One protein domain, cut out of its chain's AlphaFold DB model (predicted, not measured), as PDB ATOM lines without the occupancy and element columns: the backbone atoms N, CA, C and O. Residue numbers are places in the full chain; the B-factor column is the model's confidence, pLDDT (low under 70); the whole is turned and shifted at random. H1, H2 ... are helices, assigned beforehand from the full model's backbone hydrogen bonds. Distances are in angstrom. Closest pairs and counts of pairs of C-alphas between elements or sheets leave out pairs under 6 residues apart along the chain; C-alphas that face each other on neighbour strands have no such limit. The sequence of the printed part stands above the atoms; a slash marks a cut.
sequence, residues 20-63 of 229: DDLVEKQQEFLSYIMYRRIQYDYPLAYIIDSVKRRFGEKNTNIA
ATOM      1  N   ASP A  20     116.632  39.343 123.846       77.94
ATOM      2  CA  ASP A  20     117.320  38.406 122.945       77.94
ATOM      3  C   ASP A  20     116.991  36.935 123.297       77.94
ATOM      4  O   ASP A  20     117.122  36.041 122.461       77.94
ATOM      5  N   ASP A  21     116.512  36.706 124.525       79.50
ATOM      6  CA  ASP A  21     116.082  35.437 125.107       79.50
ATOM      7  C   ASP A  21     114.560  35.198 125.051       79.50
ATOM      8  O   ASP A  21     114.071  34.261 125.673       79.50
ATOM      9  N   LEU A  22     113.773  35.996 124.318       68.38
ATOM     10  CA  LEU A  22     112.311  35.839 124.268       68.38
ATOM     11  C   LEU A  22     111.893  34.421 123.851       68.38
ATOM     12  O   LEU A  22     110.999  33.825 124.450       68.38
ATOM     13  N   VAL A  23     112.560  33.875 122.834       68.81
ATOM     14  CA  VAL A  23     112.306  32.514 122.342       68.81
ATOM     15  C   VAL A  23     112.649  31.477 123.413       68.81
ATOM     16  O   VAL A  23     111.933  30.489 123.562       68.81
ATOM     17  N   GLU A  24     113.706  31.718 124.187       80.31
ATOM     18  CA  GLU A  24     114.127  30.855 125.292       80.31
ATOM     19  C   GLU A  24     113.104  30.906 126.435       80.31
ATOM     20  O   GLU A  24     112.620  29.863 126.858       80.31
ATOM     21  N   LYS A  25     112.637  32.096 126.830       71.12
ATOM     22  CA  LYS A  25     111.573  32.268 127.836       71.12
ATOM     23  C   LYS A  25     110.251  31.632 127.427       71.12
ATOM     24  O   LYS A  25     109.579  31.011 128.248       71.12
ATOM     25  N   GLN A  26     109.872  31.741 126.154       65.06
ATOM     26  CA  GLN A  26     108.698  31.044 125.628       65.06
ATOM     27  C   GLN A  26     108.870  29.523 125.726       65.06
ATOM     28  O   GLN A  26     107.946  28.821 126.138       65.06
ATOM     29  N   GLN A  27     110.053  29.002 125.394       66.25
ATOM     30  CA  GLN A  27     110.362  27.576 125.529       66.25
ATOM     31  C   GLN A  27     110.382  27.119 126.993       66.25
ATOM     32  O   GLN A  27     109.855  26.046 127.296       66.25
ATOM     33  N   GLU A  28     110.919  27.924 127.908       80.62
ATOM     34  CA  GLU A  28     110.906  27.671 129.350       80.62
ATOM     35  C   GLU A  28     109.480  27.653 129.901       80.62
ATOM     36  O   GLU A  28     109.109  26.726 130.620       80.62
ATOM     37  N   PHE A  29     108.645  28.617 129.508       68.06
ATOM     38  CA  PHE A  29     107.245  28.671 129.912       68.06
ATOM     39  C   PHE A  29     106.453  27.471 129.386       68.06
ATOM     40  O   PHE A  29     105.733  26.817 130.141       68.06
ATOM     41  N   LEU A  30     106.620  27.113 128.110       59.56
ATOM     42  CA  LEU A  30     105.983  25.925 127.536       59.56
ATOM     43  C   LEU A  30     106.447  24.646 128.242       59.56
ATOM     44  O   LEU A  30     105.621  23.792 128.576       59.56
ATOM     45  N   SER A  31     107.742  24.542 128.542       72.69
ATOM     46  CA  SER A  31     108.311  23.428 129.306       72.69
ATOM     47  C   SER A  31     107.747  23.373 130.725       72.69
ATOM     48  O   SER A  31     107.386  22.296 131.199       72.69
ATOM     49  N   TYR A  32     107.579  24.522 131.381       79.62
ATOM     50  CA  TYR A  32     106.953  24.640 132.696       79.62
ATOM     51  C   TYR A  32     105.486  24.194 132.671       79.62
ATOM     52  O   TYR A  32     105.067  23.394 133.507       79.62
ATOM     53  N   ILE A  33     104.702  24.638 131.687       70.06
ATOM     54  CA  ILE A  33     103.304  24.218 131.527       70.06
ATOM     55  C   ILE A  33     103.215  22.708 131.283       70.06
ATOM     56  O   ILE A  33     102.382  22.033 131.892       70.06
ATOM     57  N   MET A  34     104.091  22.151 130.443       70.75
ATOM     58  CA  MET A  34     104.161  20.707 130.212       70.75
ATOM     59  C   MET A  34     104.571  19.939 131.474       70.75
ATOM     60  O   MET A  34     103.954  18.921 131.786       70.75
ATOM     61  N   TYR A  35     105.539  20.447 132.235       81.12
ATOM     62  CA  TYR A  35     105.961  19.883 133.515       81.12
ATOM     63  C   TYR A  35     104.814  19.855 134.527       81.12
ATOM     64  O   TYR A  35     104.501  18.798 135.072       81.12
ATOM     65  N   ARG A  36     104.121  20.984 134.723       74.25
ATOM     66  CA  ARG A  36     102.952  21.077 135.613       74.25
ATOM     67  C   ARG A  36     101.857  20.116 135.164       74.25
ATOM     68  O   ARG A  36     101.250  19.434 135.985       74.25
ATOM     69  N   ARG A  37     101.624  20.015 133.855       74.38
ATOM     70  CA  ARG A  37     100.651  19.082 133.285       74.38
ATOM     71  C   ARG A  37     100.974  17.626 133.631       74.38
ATOM     72  O   ARG A  37     100.055  16.888 133.974       74.38
ATOM     73  N   ILE A  38     102.241  17.227 133.535       75.75
ATOM     74  CA  ILE A  38     102.703  15.871 133.859       75.75
ATOM     75  C   ILE A  38     102.647  15.626 135.372       75.75
ATOM     76  O   ILE A  38     102.124  14.599 135.792       75.75
ATOM     77  N   GLN A  39     103.119  16.573 136.191       79.19
ATOM     78  CA  GLN A  39     103.127  16.448 137.652       79.19
ATOM     79  C   GLN A  39     101.741  16.222 138.252       79.19
ATOM     80  O   GLN A  39     101.585  15.409 139.157       79.19
ATOM     81  N   TYR A  40     100.743  16.953 137.763       78.88
ATOM     82  CA  TYR A  40      99.379  16.885 138.284       78.88
ATOM     83  C   TYR A  40      98.468  15.954 137.468       78.88
ATOM     84  O   TYR A  40      97.255  15.980 137.664       78.88
ATOM     85  N   ASP A  41      99.040  15.163 136.549       70.88
ATOM     86  CA  ASP A  41      98.334  14.257 135.634       70.88
ATOM     87  C   ASP A  41      97.100  14.907 134.986       70.88
ATOM     88  O   ASP A  41      96.004  14.356 134.986       70.88
ATOM     89  N   TYR A  42      97.254  16.127 134.456       65.00
ATOM     90  CA  TYR A  42      96.191  16.811 133.717       65.00
ATOM     91  C   TYR A  42      96.088  16.208 132.309       65.00
ATOM     92  O   TYR A  42      96.888  16.547 131.416       65.00
ATOM     93  N   PRO A  43      95.108  15.332 132.021       59.16
ATOM     94  CA  PRO A  43      95.144  14.600 130.775       59.16
ATOM     95  C   PRO A  43      94.474  15.476 129.713       59.16
ATOM     96  O   PRO A  43      93.310  15.856 129.853       59.16
ATOM     97  N   LEU A  44      95.198  15.785 128.625       55.47
ATOM     98  CA  LEU A  44      94.681  16.552 127.471       55.47
ATOM     99  C   LEU A  44      93.342  15.989 126.973       55.47
ATOM    100  O   LEU A  44      92.453  16.731 126.555       55.47
ATOM    101  N   ALA A  45      93.200  14.666 127.074       54.66
ATOM    102  CA  ALA A  45      91.997  13.931 126.739       54.66
ATOM    103  C   ALA A  45      90.772  14.374 127.554       54.66
ATOM    104  O   ALA A  45      89.704  14.459 126.980       54.66
ATOM    105  N   TYR A  46      90.863  14.754 128.834       51.69
ATOM    106  CA  TYR A  46      89.656  15.110 129.606       51.69
ATOM    107  C   TYR A  46      89.058  16.468 129.226       51.69
ATOM    108  O   TYR A  46      87.831  16.615 129.226       51.69
ATOM    109  N   ILE A  47      89.890  17.445 128.853       55.53
ATOM    110  CA  ILE A  47      89.412  18.735 128.331       55.53
ATOM    111  C   ILE A  47      88.753  18.518 126.964       55.53
ATOM    112  O   ILE A  47      87.706  19.089 126.679       55.53
ATOM    113  N   ILE A  48      89.315  17.632 126.141       65.38
ATOM    114  CA  ILE A  48      88.846  17.389 124.777       65.38
ATOM    115  C   ILE A  48      87.655  16.416 124.736       65.38
ATOM    116  O   ILE A  48      86.721  16.646 123.978       65.38
ATOM    117  N   ASP A  49      87.624  15.367 125.551       72.06
ATOM    118  CA  ASP A  49      86.627  14.291 125.494       72.06
ATOM    119  C   ASP A  49      85.326  14.681 126.178       72.06
ATOM    120  O   ASP A  49      84.247  14.370 125.675       72.06
ATOM    121  N   SER A  50      85.393  15.422 127.288       79.19
ATOM    122  CA  SER A  50      84.187  15.984 127.905       79.19
ATOM    123  C   SER A  50      83.501  16.989 126.973       79.19
ATOM    124  O   SER A  50      82.269  17.008 126.876       79.19
ATOM    125  N   VAL A  51      84.292  17.768 126.230       79.19
ATOM    126  CA  VAL A  51      83.827  18.709 125.208       79.19
ATOM    127  C   VAL A  51      83.287  17.960 123.988       79.19
ATOM    128  O   VAL A  51      82.129  18.165 123.623       79.19
ATOM    129  N   LYS A  52      84.052  17.026 123.409       81.31
ATOM    130  CA  LYS A  52      83.625  16.163 122.293       81.31
ATOM    131  C   LYS A  52      82.334  15.422 122.614       81.31
ATOM    132  O   LYS A  52      81.434  15.413 121.783       81.31
ATOM    133  N   ARG A  53      82.205  14.857 123.819       84.50
ATOM    134  CA  ARG A  53      80.990  14.167 124.270       84.50
ATOM    135  C   ARG A  53      79.787  15.105 124.268       84.50
ATOM    136  O   ARG A  53      78.768  14.755 123.686       84.50
ATOM    137  N   ARG A  54      79.912  16.312 124.832       85.81
ATOM    138  CA  ARG A  54      78.827  17.313 124.827       85.81
ATOM    139  C   ARG A  54      78.426  17.763 123.424       85.81
ATOM    140  O   ARG A  54      77.250  18.026 123.183       85.81
ATOM    141  N   PHE A  55      79.379  17.889 122.503       83.62
ATOM    142  CA  PHE A  55      79.070  18.216 121.108       83.62
ATOM    143  C   PHE A  55      78.444  17.024 120.367       83.62
ATOM    144  O   PHE A  55      77.479  17.216 119.628       83.62
ATOM    145  N   GLY A  56      78.892  15.798 120.654       86.75
ATOM    146  CA  GLY A  56      78.281  14.559 120.173       86.75
ATOM    147  C   GLY A  56      76.829  14.396 120.631       86.75
ATOM    148  O   GLY A  56      75.962  14.122 119.808       86.75
ATOM    149  N   GLU A  57      76.528  14.681 121.903       92.12
ATOM    150  CA  GLU A  57      75.156  14.717 122.450       92.12
ATOM    151  C   GLU A  57      74.240  15.705 121.704       92.12
ATOM    152  O   GLU A  57      73.024  15.523 121.666       92.12
ATOM    153  N   LYS A  58      74.815  16.748 121.092       91.31
ATOM    154  CA  LYS A  58      74.101  17.772 120.317       91.31
ATOM    155  C   LYS A  58      74.152  17.548 118.801       91.31
ATOM    156  O   LYS A  58      73.764  18.449 118.060       91.31
ATOM    157  N   ASN A  59      74.633  16.395 118.325       89.69
ATOM    158  CA  ASN A  59      74.857  16.117 116.898       89.69
ATOM    159  C   ASN A  59      75.683  17.210 116.195       89.69
ATOM    160  O   ASN A  59      75.388  17.610 115.071       89.69
ATOM    161  N   THR A  60      76.691  17.746 116.883       84.44
ATOM    162  CA  THR A  60      77.578  18.780 116.348       84.44
ATOM    163  C   THR A  60      78.968  18.203 116.143       84.44
ATOM    164  O   THR A  60      79.590  17.704 117.080       84.44
ATOM    165  N   ASN A  61      79.471  18.311 114.917       79.19
ATOM    166  CA  ASN A  61      80.834  17.914 114.588       79.19
ATOM    167  C   ASN A  61      81.803  19.051 114.934       79.19
ATOM    168  O   ASN A  61      81.498  20.222 114.710       79.19
ATOM    169  N   ILE A  62      82.977  18.701 115.457       78.38
ATOM    170  CA  ILE A  62      84.041  19.660 115.765       78.38
ATOM    171  C   ILE A  62      85.027  19.678 114.595       78.38
ATOM    172  O   ILE A  62      85.560  18.633 114.227       78.38
ATOM    173  N   ALA A  63      85.280  20.862 114.040       76.81
ATOM    174  CA  ALA A  63      86.351  21.086 113.075       76.81
ATOM    175  C   ALA A  63      87.613  21.570 113.806       76.81
ATOM    176  O   ALA A  63      87.530  22.450 114.664       76.81
TER     177      ALA A  63
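What this domain is: This is residues 20 to 63 of the 229 residues of the protein "DDE-1 domain-containing protein" of Rhizophagus clarus (UniProt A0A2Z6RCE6). Two helices, H1 and the shorter H2, make a wide-open V with no packed core, joined at its corner by residues 40 to 43; after H2 the last residues fold back towards it. The printed part has 44 residues, with two named helices in the order H1, H2 and no named strand, and its class is all helix. It is extended, with a radius of gyration of the C-alphas of 15.8 A and spans of 48 by 24 by 7 A.

Where its parts are: H1, the longest helix, is residues 22 to 39, 25.3 A from C-alpha 22 at (112.311, 35.839, 124.268) to C-alpha 39. H2 is residues 44 to 57, 20.2 A long, ending at C-alpha 57 at (75.156, 14.717, 122.450).

How they stand to each other: H1 and H2 are apart, with a tight link of 4 residues between them. Every O i to N i+4 pair is within hydrogen-bond range in H1, and 9 of 10 in H2.

The domain as a whole: The C-alphas of Asp 20 and Glu 57, the two farthest apart, are 48.4 A apart. The printed part has no cut. Mean pLDDT of the printed part is 74.2; 13 residues are under 70, among them 42 to 48.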